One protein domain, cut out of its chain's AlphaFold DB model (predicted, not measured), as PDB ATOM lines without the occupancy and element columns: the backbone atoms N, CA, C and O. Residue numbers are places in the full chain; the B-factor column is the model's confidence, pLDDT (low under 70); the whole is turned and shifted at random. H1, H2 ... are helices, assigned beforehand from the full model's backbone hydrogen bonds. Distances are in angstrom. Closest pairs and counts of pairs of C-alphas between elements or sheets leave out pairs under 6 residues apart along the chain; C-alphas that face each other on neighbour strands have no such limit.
ATOM      1  N   ASP A  50      31.818   4.372 -30.837       52.41
ATOM      2  CA  ASP A  50      30.775   5.182 -30.183       52.41
ATOM      3  C   ASP A  50      29.346   4.867 -30.675       52.41
ATOM      4  O   ASP A  50      28.401   4.802 -29.889       52.41
ATOM      5  N   GLN A  51      29.181   4.611 -31.975       53.03
ATOM      6  CA  GLN A  51      27.903   4.228 -32.585       53.03
ATOM      7  C   GLN A  51      27.524   2.787 -32.231       53.03
ATOM      8  O   GLN A  51      26.353   2.511 -31.986       53.03
ATOM      9  N   ALA A  52      28.504   1.884 -32.157       54.09
ATOM     10  CA  ALA A  52      28.301   0.517 -31.690       54.09
ATOM     11  C   ALA A  52      27.901   0.493 -30.204       54.09
ATOM     12  O   ALA A  52      26.915  -0.144 -29.850       54.09
ATOM     13  N   ALA A  53      28.578   1.276 -29.355       55.44
ATOM     14  CA  ALA A  53      28.240   1.401 -27.939       55.44
ATOM     15  C   ALA A  53      26.861   2.050 -27.707       55.44
ATOM     16  O   ALA A  53      26.123   1.638 -26.813       55.44
ATOM     17  N   LYS A  54      26.469   3.048 -28.512       59.28
ATOM     18  CA  LYS A  54      25.107   3.615 -28.476       59.28
ATOM     19  C   LYS A  54      24.049   2.631 -28.977       59.28
ATOM     20  O   LYS A  54      22.956   2.585 -28.416       59.28
ATOM     21  N   ALA A  55      24.366   1.841 -30.003       59.00
ATOM     22  CA  ALA A  55      23.470   0.811 -30.512       59.00
ATOM     23  C   ALA A  55      23.221  -0.282 -29.462       59.00
ATOM     24  O   ALA A  55      22.066  -0.602 -29.202       59.00
ATOM     25  N   GLU A  56      24.276  -0.774 -28.809       62.88
ATOM     26  CA  GLU A  56      24.199  -1.723 -27.689       62.88
ATOM     27  C   GLU A  56      23.312  -1.182 -26.559       62.88
ATOM     28  O   GLU A  56      22.333  -1.822 -26.178       62.88
ATOM     29  N   LYS A  57      23.567   0.050 -26.095       67.50
ATOM     30  CA  LYS A  57      22.800   0.677 -25.001       67.50
ATOM     31  C   LYS A  57      21.316   0.812 -25.303       67.50
ATOM     32  O   LYS A  57      20.479   0.566 -24.439       67.50
ATOM     33  N   GLY A  58      20.971   1.201 -26.527       67.62
ATOM     34  CA  GLY A  58      19.569   1.286 -26.890       67.62
ATOM     35  C   GLY A  58      18.903  -0.094 -26.961       67.62
ATOM     36  O   GLY A  58      17.685  -0.163 -26.839       67.62
ATOM     37  N   PHE A  59      19.637  -1.175 -27.278       74.06
ATOM     38  CA  PHE A  59      19.047  -2.517 -27.335       74.06
ATOM     39  C   PHE A  59      18.731  -2.989 -25.925       74.06
ATOM     40  O   PHE A  59      17.648  -3.516 -25.719       74.06
ATOM     41  N   THR A  60      19.602  -2.702 -24.955       75.12
ATOM     42  CA  THR A  60      19.352  -2.961 -23.531       75.12
ATOM     43  C   THR A  60      18.071  -2.289 -23.045       75.12
ATOM     44  O   THR A  60      17.196  -2.967 -22.520       75.12
ATOM     45  N   ALA A  61      17.913  -0.990 -23.309       77.25
ATOM     46  CA  ALA A  61      16.754  -0.211 -22.863       77.25
ATOM     47  C   ALA A  61      15.412  -0.762 -23.374       77.25
ATOM     48  O   ALA A  61      14.391  -0.747 -22.693       77.25
ATOM     49  N   ILE A  62      15.421  -1.228 -24.621       79.81
ATOM     50  CA  ILE A  62      14.237  -1.742 -25.306       79.81
ATOM     51  C   ILE A  62      13.991  -3.206 -24.944       79.81
ATOM     52  O   ILE A  62      12.837  -3.620 -24.861       79.81
ATOM     53  N   ALA A  63      15.050  -3.977 -24.695       80.25
ATOM     54  CA  ALA A  63      14.958  -5.372 -24.289       80.25
ATOM     55  C   ALA A  63      14.128  -5.537 -23.016       80.25
ATOM     56  O   ALA A  63      13.216  -6.361 -22.984       80.25
ATOM     57  N   GLU A  64      14.375  -4.686 -22.018       79.00
ATOM     58  CA  GLU A  64      13.619  -4.683 -20.764       79.00
ATOM     59  C   GLU A  64      12.122  -4.437 -21.003       79.00
ATOM     60  O   GLU A  64      11.279  -5.140 -20.447       79.00
ATOM     61  N   LYS A  65      11.768  -3.502 -21.894       80.06
ATOM     62  CA  LYS A  65      10.361  -3.212 -22.230       80.06
ATOM     63  C   LYS A  65       9.697  -4.351 -23.004       80.06
ATOM     64  O   LYS A  65       8.552  -4.704 -22.725       80.06
ATOM     65  N   LEU A  66      10.424  -4.962 -23.937       81.25
ATOM     66  CA  LEU A  66       9.943  -6.090 -24.734       81.25
ATOM     67  C   LEU A  66       9.982  -7.433 -23.975       81.25
ATOM     68  O   LEU A  66       9.635  -8.453 -24.562       81.25
ATOM     69  N   ASN A  67      10.371  -7.451 -22.689       82.06
ATOM     70  CA  ASN A  67      10.562  -8.674 -21.890       82.06
ATOM     71  C   ASN A  67      11.488  -9.693 -22.588       82.06
ATOM     72  O   ASN A  67      11.234 -10.897 -22.604       82.06
ATOM     73  N   THR A  68      12.567  -9.201 -23.193       83.12
ATOM     74  CA  THR A  68      13.569 -10.010 -23.894       83.12
ATOM     75  C   THR A  68      14.978  -9.623 -23.451       83.12
ATOM     76  O   THR A  68      15.157  -8.756 -22.596       83.12
ATOM     77  N   THR A  69      15.998 -10.272 -24.006       83.25
ATOM     78  CA  THR A  69      17.398  -9.939 -23.734       83.25
ATOM     79  C   THR A  69      17.977  -9.063 -24.848       83.25
ATOM     80  O   THR A  69      17.589  -9.195 -26.013       83.25
ATOM     81  N   PRO A  70      18.922  -8.158 -24.528       82.56
ATOM     82  CA  PRO A  70      19.585  -7.339 -25.542       82.56
ATOM     83  C   PRO A  70      20.309  -8.183 -26.593       82.56
ATOM     84  O   PRO A  70      20.293  -7.823 -27.766       82.56
ATOM     85  N   ASP A  71      20.887  -9.317 -26.189       82.81
ATOM     86  CA  ASP A  71      21.575 -10.246 -27.088       82.81
ATOM     87  C   ASP A  71      20.608 -10.918 -28.078       82.81
ATOM     88  O   ASP A  71      20.869 -10.932 -29.281       82.81
ATOM     89  N   ALA A  72      19.433 -11.364 -27.610       84.56
ATOM     90  CA  ALA A  72      18.400 -11.923 -28.482       84.56
ATOM     91  C   ALA A  72      17.861 -10.879 -29.473       84.56
ATOM     92  O   ALA A  72      17.715 -11.163 -30.661       84.56
ATOM     93  N   LEU A  73      17.622  -9.646 -29.011       85.69
ATOM     94  CA  LEU A  73      17.231  -8.522 -29.870       85.69
ATOM     95  C   LEU A  73      18.294  -8.203 -30.921       85.69
ATOM     96  O   LEU A  73      17.958  -7.896 -32.067       85.69
ATOM     97  N   LYS A  74      19.569  -8.254 -30.532       86.25
ATOM     98  CA  LYS A  74      20.685  -7.985 -31.426       86.25
ATOM     99  C   LYS A  74      20.845  -9.094 -32.467       86.25
ATOM    100  O   LYS A  74      20.948  -8.765 -33.644       86.25
ATOM    101  N   SER A  75      20.788 -10.367 -32.069       87.56
ATOM    102  CA  SER A  75      20.797 -11.499 -33.010       87.56
ATOM    103  C   SER A  75      19.648 -11.401 -34.009       87.56
ATOM    104  O   SER A  75      19.890 -11.414 -35.212       87.56
ATOM    105  N   ALA A  76      18.423 -11.165 -33.534       87.06
ATOM    106  CA  ALA A  76      17.261 -11.027 -34.408       87.06
ATOM    107  C   ALA A  76      17.373  -9.818 -35.359       87.06
ATOM    108  O   ALA A  76      16.910  -9.869 -36.500       87.06
ATOM    109  N   TYR A  77      18.011  -8.727 -34.921       89.19
ATOM    110  CA  TYR A  77      18.320  -7.594 -35.789       89.19
ATOM    111  C   TYR A  77      19.363  -7.950 -36.853       89.19
ATOM    112  O   TYR A  77      19.184  -7.599 -38.019       89.19
ATOM    113  N   ASP A  78      20.443  -8.633 -36.471       89.00
ATOM    114  CA  ASP A  78      21.491  -9.069 -37.393       89.00
ATOM    115  C   ASP A  78      20.927 -10.053 -38.443       89.00
ATOM    116  O   ASP A  78      21.210  -9.894 -39.630       89.00
ATOM    117  N   GLU A  79      20.041 -10.977 -38.057       88.88
ATOM    118  CA  GLU A  79      19.299 -11.857 -38.976       88.88
ATOM    119  C   GLU A  79      18.381 -11.065 -39.919       88.88
ATOM    120  O   GLU A  79      18.431 -11.227 -41.140       88.88
ATOM    121  N   ALA A  80      17.580 -10.137 -39.383       87.00
ATOM    122  CA  ALA A  80      16.686  -9.311 -40.194       87.00
ATOM    123  C   ALA A  80      17.453  -8.420 -41.189       87.00
ATOM    124  O   ALA A  80      16.975  -8.158 -42.295       87.00
ATOM    125  N   ARG A  81      18.666  -7.980 -40.835       89.50
ATOM    126  CA  ARG A  81      19.552  -7.226 -41.731       89.50
ATOM    127  C   ARG A  81      20.129  -8.051 -42.870       89.50
ATOM    128  O   ARG A  81      20.437  -7.470 -43.908       89.50
ATOM    129  N   GLN A  82      20.306  -9.359 -42.697       87.56
ATOM    130  CA  GLN A  82      20.741 -10.225 -43.796       87.56
ATOM    131  C   GLN A  82      19.677 -10.280 -44.895       87.56
ATOM    132  O   GLN A  82      20.012 -10.224 -46.075       87.56
ATOM    133  N   ALA A  83      18.400 -10.317 -44.505       85.06
ATOM    134  CA  ALA A  83      17.275 -10.266 -45.435       85.06
ATOM    135  C   ALA A  83      17.023  -8.851 -45.988       85.06
ATOM    136  O   ALA A  83      16.685  -8.702 -47.159       85.06
ATOM    137  N   ASN A  84      17.214  -7.812 -45.166       86.62
ATOM    138  CA  ASN A  84      17.026  -6.413 -45.544       86.62
ATOM    139  C   ASN A  84      18.240  -5.554 -45.128       86.62
ATOM    140  O   ASN A  84      18.261  -4.987 -44.031       86.62
ATOM    141  N   PRO A  85      19.244  -5.369 -46.004       85.81
ATOM    142  CA  PRO A  85      20.463  -4.631 -45.663       85.81
ATOM    143  C   PRO A  85      20.238  -3.130 -45.420       85.81
ATOM    144  O   PRO A  85      21.117  -2.463 -44.870       85.81
ATOM    145  N   LYS A  86      19.074  -2.591 -45.810       86.62
ATOM    146  CA  LYS A  86      18.672  -1.198 -45.560       86.62
ATOM    147  C   LYS A  86      17.940  -1.020 -44.227       86.62
ATOM    148  O   LYS A  86      17.680   0.118 -43.837       86.62
ATOM    149  N   LEU A  87      17.606  -2.115 -43.540       87.50
ATOM    150  CA  LEU A  87      16.897  -2.084 -42.271       87.50
ATOM    151  C   LEU A  87      17.732  -1.364 -41.216       87.50
ATOM    152  O   LEU A  87      18.858  -1.752 -40.899       87.50
ATOM    153  N   THR A  88      17.146  -0.320 -40.643       87.94
ATOM    154  CA  THR A  88      17.757   0.396 -39.526       87.94
ATOM    155  C   THR A  88      17.332  -0.210 -38.197       87.94
ATOM    156  O   THR A  88      16.223  -0.722 -38.035       87.94
ATOM    157  N   ARG A  89      18.198  -0.071 -37.195       84.56
ATOM    158  CA  ARG A  89      17.925  -0.473 -35.812       84.56
ATOM    159  C   ARG A  89      16.615   0.106 -35.278       84.56
ATOM    160  O   ARG A  89      15.821  -0.616 -34.684       84.56
ATOM    161  N   GLY A  90      16.369   1.392 -35.525       86.00
ATOM    162  CA  GLY A  90      15.141   2.059 -35.090       86.00
ATOM    163  C   GLY A  90      13.885   1.477 -35.740       86.00
ATOM    164  O   GLY A  90      12.877   1.319 -35.061       86.00
ATOM    165  N   GLN A  91      13.945   1.103 -37.023       88.75
ATOM    166  CA  GLN A  91      12.823   0.453 -37.712       88.75
ATOM    167  C   GLN A  91      12.561  -0.958 -37.188       88.75
ATOM    168  O   GLN A  91      11.407  -1.313 -36.971       88.75
ATOM    169  N   PHE A  92      13.613  -1.743 -36.947       90.56
ATOM    170  CA  PHE A  92      13.482  -3.079 -36.370       90.56
ATOM    171  C   PHE A  92      12.858  -3.032 -34.970       90.56
ATOM    172  O   PHE A  92      11.924  -3.771 -34.670       90.56
ATOM    173  N   ILE A  93      13.334  -2.121 -34.122       88.81
ATOM    174  CA  ILE A  93      12.777  -1.940 -32.783       88.81
ATOM    175  C   ILE A  93      11.323  -1.476 -32.863       88.81
ATOM    176  O   ILE A  93      10.462  -2.064 -32.214       88.81
ATOM    177  N   ALA A  94      11.028  -0.479 -33.702       89.75
ATOM    178  CA  ALA A  94       9.662  -0.011 -33.897       89.75
ATOM    179  C   ALA A  94       8.733  -1.144 -34.357       89.75
ATOM    180  O   ALA A  94       7.631  -1.252 -33.837       89.75
ATOM    181  N   ALA A  95       9.176  -2.022 -35.263       91.69
ATOM    182  CA  ALA A  95       8.401  -3.186 -35.692       91.69
ATOM    183  C   ALA A  95       8.058  -4.129 -34.525       91.69
ATOM    184  O   ALA A  95       6.914  -4.565 -34.414       91.69
ATOM    185  N   ASN A  96       9.014  -4.394 -33.630       91.19
ATOM    186  CA  ASN A  96       8.788  -5.237 -32.453       91.19
ATOM    187  C   ASN A  96       7.823  -4.586 -31.446       91.19
ATOM    188  O   ASN A  96       6.905  -5.253 -30.972       91.19
ATOM    189  N   LEU A  97       7.968  -3.283 -31.168       89.50
ATOM    190  CA  LEU A  97       7.014  -2.555 -30.321       89.50
ATOM    191  C   LEU A  97       5.607  -2.574 -30.928       89.50
ATOM    192  O   LEU A  97       4.632  -2.874 -30.245       89.50
ATOM    193  N   LEU A  98       5.488  -2.265 -32.220       91.06
ATOM    194  CA  LEU A  98       4.202  -2.233 -32.917       91.06
ATOM    195  C   LEU A  98       3.493  -3.583 -32.834       91.06
ATOM    196  O   LEU A  98       2.305  -3.621 -32.520       91.06
ATOM    197  N   ALA A  99       4.220  -4.678 -33.051       90.19
ATOM    198  CA  ALA A  99       3.678  -6.021 -32.916       90.19
ATOM    199  C   ALA A  99       3.211  -6.321 -31.480       90.19
ATOM    200  O   ALA A  99       2.161  -6.927 -31.298       90.19
ATOM    201  N   GLN A 100       3.923  -5.852 -30.452       88.12
ATOM    202  CA  GLN A 100       3.513  -6.052 -29.059       88.12
ATOM    203  C   GLN A 100       2.250  -5.253 -28.694       88.12
ATOM    204  O   GLN A 100       1.345  -5.776 -28.044       88.12
ATOM    205  N   HIS A 101       2.165  -3.988 -29.114       87.12
ATOM    206  CA  HIS A 101       1.041  -3.114 -28.763       87.12
ATOM    207  C   HIS A 101      -0.214  -3.391 -29.589       87.12
ATOM    208  O   HIS A 101      -1.332  -3.291 -29.080       87.12
ATOM    209  N   LEU A 102      -0.035  -3.702 -30.872       87.56
ATOM    210  CA  LEU A 102      -1.134  -3.844 -31.818       87.56
ATOM    211  C   LEU A 102      -1.450  -5.294 -32.149       87.56
ATOM    212  O   LEU A 102      -2.599  -5.564 -32.482       87.56
ATOM    213  N   GLY A 103      -0.500  -6.221 -32.015       84.38
ATOM    214  CA  GLY A 103      -0.699  -7.635 -32.343       84.38
ATOM    215  C   GLY A 103      -1.837  -8.278 -31.551       84.38
ATOM    216  O   GLY A 103      -2.585  -9.081 -32.095       84.38
ATOM    217  N   SER A 104      -2.052  -7.846 -30.303       82.69
ATOM    218  CA  SER A 104      -3.174  -8.305 -29.469       82.69
ATOM    219  C   SER A 104      -4.549  -7.877 -29.995       82.69
ATOM    220  O   SER A 104      -5.545  -8.533 -29.706       82.69
ATOM    221  N   LYS A 105      -4.624  -6.765 -30.737       85.25
ATOM    222  CA  LYS A 105      -5.870  -6.249 -31.334       85.25
ATOM    223  C   LYS A 105      -5.999  -6.598 -32.817       85.25
ATOM    224  O   LYS A 105      -7.109  -6.699 -33.321       85.25
ATOM    225  N   ASN A 106      -4.870  -6.762 -33.498       86.00
ATOM    226  CA  ASN A 106      -4.752  -7.019 -34.923       86.00
ATOM    227  C   ASN A 106      -3.688  -8.095 -35.151       86.00
ATOM    228  O   ASN A 106      -2.506  -7.785 -35.305       86.00
ATOM    229  N   SER A 107      -4.111  -9.356 -35.238       86.56
ATOM    230  CA  SER A 107      -3.204 -10.502 -35.406       86.56
ATOM    231  C   SER A 107      -2.378 -10.460 -36.700       86.56
ATOM    232  O   SER A 107      -1.364 -11.142 -36.803       86.56
ATOM    233  N   SER A 108      -2.785  -9.651 -37.685       88.62
ATOM    234  CA  SER A 108      -2.033  -9.410 -38.925       88.62
ATOM    235  C   SER A 108      -0.782  -8.547 -38.712       88.62
ATOM    236  O   SER A 108       0.148  -8.597 -39.516       88.62
ATOM    237  N   ILE A 109      -0.734  -7.754 -37.634       91.31
ATOM    238  CA  ILE A 109       0.385  -6.856 -37.327       91.31
ATOM    239  C   ILE A 109       1.408  -7.619 -36.497       91.31
ATOM    240  O   ILE A 109       1.460  -7.536 -35.272       91.31
ATOM    241  N   THR A 110       2.229  -8.387 -37.201       92.19
ATOM    242  CA  THR A 110       3.354  -9.122 -36.620       92.19
ATOM    243  C   THR A 110       4.671  -8.437 -36.961       92.19
ATOM    244  O   THR A 110       4.770  -7.727 -37.964       92.19
ATOM    245  N   THR A 111       5.717  -8.690 -36.169       91.81
ATOM    246  CA  THR A 111       7.065  -8.184 -36.468       91.81
ATOM    247  C   THR A 111       7.487  -8.591 -37.880       91.81
ATOM    248  O   THR A 111       7.958  -7.752 -38.638       91.81
ATOM    249  N   GLN A 112       7.243  -9.847 -38.273       91.06
ATOM    250  CA  GLN A 112       7.569 -10.357 -39.609       91.06
ATOM    251  C   GLN A 112       6.819  -9.617 -40.722       91.06
ATOM    252  O   GLN A 112       7.442  -9.199 -41.689       91.06
ATOM    253  N   ALA A 113       5.516  -9.373 -40.566       92.25
ATOM    254  CA  ALA A 113       4.733  -8.640 -41.562       92.25
ATOM    255  C   ALA A 113       5.210  -7.185 -41.728       92.25
ATOM    256  O   ALA A 113       5.276  -6.664 -42.842       92.25
ATOM    257  N   VAL A 114       5.589  -6.530 -40.625       91.62
ATOM    258  CA  VAL A 114       6.156  -5.176 -40.678       91.62
ATOM    259  C   VAL A 114       7.538  -5.188 -41.341       91.62
ATOM    260  O   VAL A 114       7.824  -4.328 -42.175       91.62
ATOM    261  N   LEU A 115       8.389  -6.164 -41.015       92.12
ATOM    262  CA  LEU A 115       9.711  -6.314 -41.627       92.12
ATOM    263  C   LEU A 115       9.630  -6.621 -43.128       92.12
ATOM    264  O   LEU A 115      10.425  -6.073 -43.890       92.12
ATOM    265  N   ASP A 116       8.658  -7.423 -43.564       92.25
ATOM    266  CA  ASP A 116       8.422  -7.731 -44.977       92.25
ATOM    267  C   ASP A 116       8.000  -6.485 -45.777       92.25
ATOM    268  O   ASP A 116       8.552  -6.187 -46.842       92.25
ATOM    269  N   GLY A 117       7.107  -5.662 -45.215       91.25
ATOM    270  CA  GLY A 117       6.737  -4.384 -45.827       91.25
ATOM    271  C   GLY A 117       7.912  -3.406 -45.920       91.25
ATOM    272  O   GLY A 117       8.102  -2.762 -46.956       91.25
ATOM    273  N   LEU A 118       8.759  -3.353 -44.887       91.31
ATOM    274  CA  LEU A 118      10.003  -2.578 -44.914       91.31
ATOM    275  C   LEU A 118      11.000  -3.117 -45.949       91.31
ATOM    276  O   LEU A 118      11.701  -2.334 -46.591       91.31
ATOM    277  N   ASN A 119      11.068  -4.437 -46.131       91.00
ATOM    278  CA  ASN A 119      11.908  -5.066 -47.149       91.00
ATOM    279  C   ASN A 119      11.425  -4.746 -48.570       91.00
ATOM    280  O   ASN A 119      12.227  -4.492 -49.465       91.00
ATOM    281  N   SER A 120      10.110  -4.628 -48.747       88.88
ATOM    282  CA  SER A 120       9.479  -4.150 -49.982       88.88
ATOM    283  C   SER A 120       9.722  -2.655 -50.264       88.88
ATOM    284  O   SER A 120       9.229  -2.124 -51.257       88.88
ATOM    285  N   GLY A 121      10.456  -1.949 -49.395       87.50
ATOM    286  CA  GLY A 121      10.757  -0.523 -49.533       87.50
ATOM    287  C   GLY A 121       9.628   0.405 -49.083       87.50
ATOM    288  O   GLY A 121       9.704   1.611 -49.322       87.50
ATOM    289  N   LYS A 122       8.583  -0.125 -48.434       90.50
ATOM    290  CA  LYS A 122       7.511   0.688 -47.850       90.50
ATOM    291  C   LYS A 122       7.968   1.276 -46.517       90.50
ATOM    292  O   LYS A 122       8.836   0.737 -45.839       90.50
ATOM    293  N   ASN A 123       7.344   2.378 -46.112       90.06
ATOM    294  CA  ASN A 123       7.519   2.925 -44.766       90.06
ATOM    295  C   ASN A 123       6.645   2.165 -43.753       90.06
ATOM    296  O   ASN A 123       5.722   1.447 -44.142       90.06
ATOM    297  N   ILE A 124       6.898   2.356 -42.451       89.56
ATOM    298  CA  ILE A 124       6.121   1.713 -41.378       89.56
ATOM    299  C   ILE A 124       4.626   2.041 -41.505       89.56
ATOM    300  O   ILE A 124       3.844   1.103 -41.605       89.56
ATOM    301  N   SER A 125       4.220   3.319 -41.585       91.56
ATOM    302  CA  SER A 125       2.797   3.680 -41.740       91.56
ATOM    303  C   SER A 125       2.135   2.993 -42.938       91.56
ATOM    304  O   SER A 125       1.109   2.349 -42.779       91.56
ATOM    305  N   THR A 126       2.762   3.031 -44.118       93.44
ATOM    306  CA  THR A 126       2.212   2.405 -45.335       93.44
ATOM    307  C   THR A 126       2.132   0.881 -45.226       93.44
ATOM    308  O   THR A 126       1.236   0.247 -45.787       93.44
ATOM    309  N   THR A 127       3.079   0.276 -44.507       93.56
ATOM    310  CA  THR A 127       3.048  -1.157 -44.207       93.56
ATOM    311  C   THR A 127       1.875  -1.474 -43.291       93.56
ATOM    312  O   THR A 127       1.080  -2.347 -43.606       93.56
ATOM    313  N   LEU A 128       1.709  -0.710 -42.213       92.56
ATOM    314  CA  LEU A 128       0.595  -0.832 -41.277       92.56
ATOM    315  C   LEU A 128      -0.770  -0.623 -41.959       92.56
ATOM    316  O   LEU A 128      -1.695  -1.390 -41.707       92.56
ATOM    317  N   GLU A 129      -0.878   0.340 -42.876       94.25
ATOM    318  CA  GLU A 129      -2.069   0.543 -43.713       94.25
ATOM    319  C   GLU A 129      -2.368  -0.678 -44.588       94.25
ATOM    320  O   GLU A 129      -3.503  -1.144 -44.650       94.25
ATOM    321  N   SER A 130      -1.334  -1.259 -45.210       92.12
ATOM    322  CA  SER A 130      -1.476  -2.487 -46.011       92.12
ATOM    323  C   SER A 130      -1.907  -3.693 -45.164       92.12
ATOM    324  O   SER A 130      -2.489  -4.635 -45.695       92.12
ATOM    325  N   LEU A 131      -1.622  -3.672 -43.859       90.62
ATOM    326  CA  LEU A 131      -2.002  -4.709 -42.895       90.62
ATOM    327  C   LEU A 131      -3.394  -4.483 -42.281       90.62
ATOM    328  O   LEU A 131      -3.829  -5.296 -41.467       90.62
ATOM    329  N   GLY A 132      -4.097  -3.420 -42.690       90.00
ATOM    330  CA  GLY A 132      -5.492  -3.165 -42.331       90.00
ATOM    331  C   GLY A 132      -5.720  -2.033 -41.329       90.00
ATOM    332  O   GLY A 132      -6.860  -1.832 -40.919       90.00
ATOM    333  N   LEU A 133      -4.686  -1.279 -40.936       91.56
ATOM    334  CA  LEU A 133      -4.881  -0.066 -40.136       91.56
ATOM    335  C   LEU A 133      -5.359   1.101 -40.991       91.56
ATOM    336  O   LEU A 133      -4.970   1.259 -42.147       91.56
ATOM    337  N   SER A 134      -6.126   1.996 -40.378       92.50
ATOM    338  CA  SER A 134      -6.389   3.295 -40.997       92.50
ATOM    339  C   SER A 134      -5.103   4.140 -41.048       92.50
ATOM    340  O   SER A 134      -4.282   4.045 -40.133       92.50
ATOM    341  N   PRO A 135      -4.934   5.043 -42.034       91.25
ATOM    342  CA  PRO A 135      -3.753   5.912 -42.153       91.25
ATOM    343  C   PRO A 135      -3.441   6.701 -40.874       91.25
ATOM    344  O   PRO A 135      -2.278   6.849 -40.477       91.25
ATOM    345  N   SER A 136      -4.487   7.179 -40.195       91.56
ATOM    346  CA  SER A 136      -4.367   7.882 -38.916       91.56
ATOM    347  C   SER A 136      -3.833   6.975 -37.810       91.56
ATOM    348  O   SER A 136      -2.913   7.372 -37.099       91.56
ATOM    349  N   GLU A 137      -4.354   5.752 -37.688       90.38
ATOM    350  CA  GLU A 137      -3.911   4.793 -36.670       90.38
ATOM    351  C   GLU A 137      -2.493   4.295 -36.943       90.38
ATOM    352  O   GLU A 137      -1.674   4.240 -36.032       90.38
ATOM    353  N   ALA A 138      -2.169   4.008 -38.204       91.44
ATOM    354  CA  ALA A 138      -0.828   3.629 -38.630       91.44
ATOM    355  C   ALA A 138       0.206   4.710 -38.269       91.44
ATOM    356  O   ALA A 138       1.275   4.418 -37.727       91.44
ATOM    357  N   THR A 139      -0.135   5.976 -38.513       91.69
ATOM    358  CA  THR A 139       0.728   7.113 -38.184       91.69
ATOM    359  C   THR A 139       0.838   7.343 -36.679       91.69
ATOM    360  O   THR A 139       1.921   7.682 -36.190       91.69
ATOM    361  N   ASP A 140      -0.253   7.186 -35.931       91.94
ATOM    362  CA  ASP A 140      -0.229   7.328 -34.476       91.94
ATOM    363  C   ASP A 140       0.603   6.219 -33.825       91.94
ATOM    364  O   ASP A 140       1.497   6.502 -33.027       91.94
ATOM    365  N   ALA A 141       0.425   4.979 -34.280       90.75
ATOM    366  CA  ALA A 141       1.209   3.833 -33.852       90.75
ATOM    367  C   ALA A 141       2.705   4.006 -34.154       90.75
ATOM    368  O   ALA A 141       3.544   3.807 -33.273       90.75
ATOM    369  N   GLN A 142       3.060   4.449 -35.368       90.38
ATOM    370  CA  GLN A 142       4.452   4.756 -35.707       90.38
ATOM    371  C   GLN A 142       5.028   5.835 -34.776       90.38
ATOM    372  O   GLN A 142       6.171   5.728 -34.321       90.38
ATOM    373  N   ARG A 143       4.253   6.886 -34.475       90.62
ATOM    374  CA  ARG A 143       4.676   7.948 -33.551       90.62
ATOM    375  C   ARG A 143       4.820   7.448 -32.118       90.62
ATOM    376  O   ARG A 143       5.775   7.846 -31.456       90.62
ATOM    377  N   ALA A 144       3.918   6.592 -31.647       89.50
ATOM    378  CA  ALA A 144       4.001   5.962 -30.335       89.50
ATOM    379  C   ALA A 144       5.283   5.128 -30.203       89.50
ATOM    380  O   ALA A 144       6.069   5.373 -29.291       89.50
ATOM    381  N   ALA A 145       5.568   4.258 -31.177       88.75
ATOM    382  CA  ALA A 145       6.790   3.455 -31.188       88.75
ATOM    383  C   ALA A 145       8.067   4.319 -31.235       88.75
ATOM    384  O   ALA A 145       9.049   4.023 -30.558       88.75
ATOM    385  N   ASN A 146       8.066   5.421 -31.998       87.94
ATOM    386  CA  ASN A 146       9.212   6.334 -32.057       87.94
ATOM    387  C   ASN A 146       9.425   7.105 -30.744       87.94
ATOM    388  O   ASN A 146      10.566   7.306 -30.329       87.94
ATOM    389  N   ARG A 147       8.336   7.540 -30.093       89.00
ATOM    390  CA  ARG A 147       8.403   8.178 -28.771       89.00
ATOM    391  C   ARG A 147       9.009   7.231 -27.751       89.00
ATOM    392  O   ARG A 147       9.994   7.609 -27.128       89.00
ATOM    393  N   GLU A 148       8.510   6.003 -27.692       86.50
ATOM    394  CA  GLU A 148       9.002   5.017 -26.740       86.50
ATOM    395  C   GLU A 148      10.481   4.684 -26.973       86.50
ATOM    396  O   GLU A 148      11.262   4.624 -26.024       86.50
ATOM    397  N   LEU A 149      10.906   4.572 -28.237       83.62
ATOM    398  CA  LEU A 149      12.320   4.408 -28.570       83.62
ATOM    399  C   LEU A 149      13.172   5.559 -28.016       83.62
ATOM    400  O   LEU A 149      14.180   5.319 -27.354       83.62
ATOM    401  N   ARG A 150      12.752   6.809 -28.239       84.75
ATOM    402  CA  ARG A 150      13.472   7.992 -27.741       84.75
ATOM    403  C   ARG A 150      13.476   8.071 -26.219       84.75
ATOM    404  O   ARG A 150      14.444   8.559 -25.644       84.75
ATOM    405  N   GLU A 151      12.393   7.666 -25.569       85.06
ATOM    406  CA  GLU A 151      12.283   7.647 -24.111       85.06
ATOM    407  C   GLU A 151      13.241   6.624 -23.510       85.06
ATOM    408  O   GLU A 151      14.033   6.987 -22.640       85.06
ATOM    409  N   ALA A 152      13.273   5.409 -24.058       79.44
ATOM    410  CA  ALA A 152      14.218   4.378 -23.654       79.44
ATOM    411  C   ALA A 152      15.676   4.849 -23.835       79.44
ATOM    412  O   ALA A 152      16.489   4.744 -22.917       79.44
ATOM    413  N   GLU A 153      16.002   5.473 -24.973       77.56
ATOM    414  CA  GLU A 153      17.342   6.024 -25.223       77.56
ATOM    415  C   GLU A 153      17.717   7.148 -24.242       77.56
ATOM    416  O   GLU A 153      18.856   7.212 -23.769       77.56
ATOM    417  N   ARG A 154      16.765   8.026 -23.892       80.50
ATOM    418  CA  ARG A 154      16.975   9.091 -22.897       80.50
ATOM    419  C   ARG A 154      17.190   8.530 -21.495       80.50
ATOM    420  O   ARG A 154      18.079   9.010 -20.795       80.50
ATOM    421  N   GLN A 155      16.408   7.533 -21.089       74.12
ATOM    422  CA  GLN A 155      16.540   6.893 -19.778       74.12
ATOM    423  C   GLN A 155      17.902   6.205 -19.641       74.12
ATOM    424  O   GLN A 155      18.593   6.405 -18.643       74.12
ATOM    425  N   SER A 156      18.365   5.503 -20.676       68.88
ATOM    426  CA  SER A 156      19.703   4.897 -20.670       68.88
ATOM    427  C   SER A 156      20.833   5.927 -20.664       68.88
ATOM    428  O   SER A 156      21.874   5.701 -20.038       68.88
ATOM    429  N   ALA A 157      20.653   7.076 -21.322       68.50
ATOM    430  CA  ALA A 157      21.621   8.170 -21.282       68.50
ATOM    431  C   ALA A 157      21.701   8.828 -19.890       68.50
ATOM    432  O   ALA A 157      22.800   9.122 -19.417       68.50
ATOM    433  N   ALA A 158      20.564   9.008 -19.211       66.19
ATOM    434  CA  ALA A 158      20.506   9.568 -17.861       66.19
ATOM    435  C   ALA A 158      21.165   8.646 -16.817       66.19
ATOM    436  O   ALA A 158      22.004   9.108 -16.041       66.19
ATOM    437  N   SER A 159      20.885   7.338 -16.858       60.38
ATOM    438  CA  SER A 159      21.513   6.352 -15.961       60.38
ATOM    439  C   SER A 159      23.023   6.205 -16.195       60.38
ATOM    440  O   SER A 159      23.789   5.982 -15.256       60.38
ATOM    441  N   SER A 160      23.479   6.400 -17.440       57.94
ATOM    442  CA  SER A 160      24.912   6.411 -17.767       57.94
ATOM    443  C   SER A 160      25.636   7.599 -17.128       57.94
ATOM    444  O   SER A 160      26.760   7.442 -16.662       57.94
ATOM    445  N   LYS A 161      24.997   8.778 -17.092       59.22
ATOM    446  CA  LYS A 161      25.594  10.003 -16.547       59.22
ATOM    447  C   LYS A 161      25.727   9.946 -15.021       59.22
ATOM    448  O   LYS A 161      26.783  10.286 -14.499       59.22
TER     449      LYS A 161
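AT A GLANCE: This is residues 50 to 161 of the 175 residues of an uncharacterized protein of Gemmatimonadetes bacterium (UniProt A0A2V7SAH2). One long helix, H6, runs like a beam along the longest axis, and H1, H3 and H5 pack along it in a row, H1 and H3 crossing it steeply and H5 folded back beside its first part. H3 lies at the core, while H2 packs on H1, and H4 on H3 and H5, both away from H6. The printed part has 112 residues with six named helices, H1 to H6 in order along the chain, and no named strand; the class is all helix, and the packing is mostly crossed. It is compact, with a radius of gyration of the C-alphas of 13.7 A, but elongated, spanning 42 by 27 by 21 A.

HOW THE PARTS SIT: The helices are H1, residues 50 to 65; H2, residues 70 to 83; H3, residues 89 to 102; H4, residues 111 to 119; H5, residues 124 to 130; and H6, residues 135 to 161. H1 touches H2 with residues 56 to 63 alone, closest at the C-alphas of Thr 60 and Pro 70, 4.8 A. H1 also touches H6 with residues 57 to 62 alone, closest at the C-alphas of Ala 61 and Ala 152, 5.3 A, at a steep tilt of 68 degrees, only just short of about perpendicular. H2 and H3 only just touch, with 3 pairs of C-alphas within 8 A, the closest being Tyr 77 and Phe 92, 6.6 A. H3 and H4 form a helical hairpin, opposite ways at 42 degrees, with the C-alphas of Ala 95 and Thr 111 closest at 5.2 A. H3 touches H6 at a steep tilt of 61 degrees, closest at the C-alphas of Ala 94 and Ala 145, 5.3 A. H4 and H5 touch about perpendicular at 79 degrees, closest at the C-alphas of Gly 117 and Thr 127, 5.2 A. H5 and H6 form a helical hairpin at a shallow tilt of 28 degrees, closest at the C-alphas of Ser 125 and Ala 138, 4.8 A. H2 and H4 are each apart from H6. In H2, H3, H4, H5 and H6 every O i to N i+4 pair is within hydrogen-bond range; in H1, 11 of 12 are.

IN THESE COORDINATES: H1 begins at C-alpha 50, (30.775, 5.182, -30.183), and is 23.5 A long from first to last C-alpha. H2 measures 20.2 A, H3 19.8 A, H4 12.1 A and H5 9.8 A. H6 measures 39.2 A, from C-alpha 135 at (-3.753, 5.912, -42.153) to C-alpha 161 at (25.594, 10.003, -16.547).

THE WHOLE: The two C-alphas farthest apart are those of Gly 132 and Lys 161, 42.5 A. The printed part has no cut. The links are tight but for the short one from H3 to H4, 8 residues. The mean pLDDT of the printed part is 83.9; residues 50 to 58 and 156 to 161 are under 70.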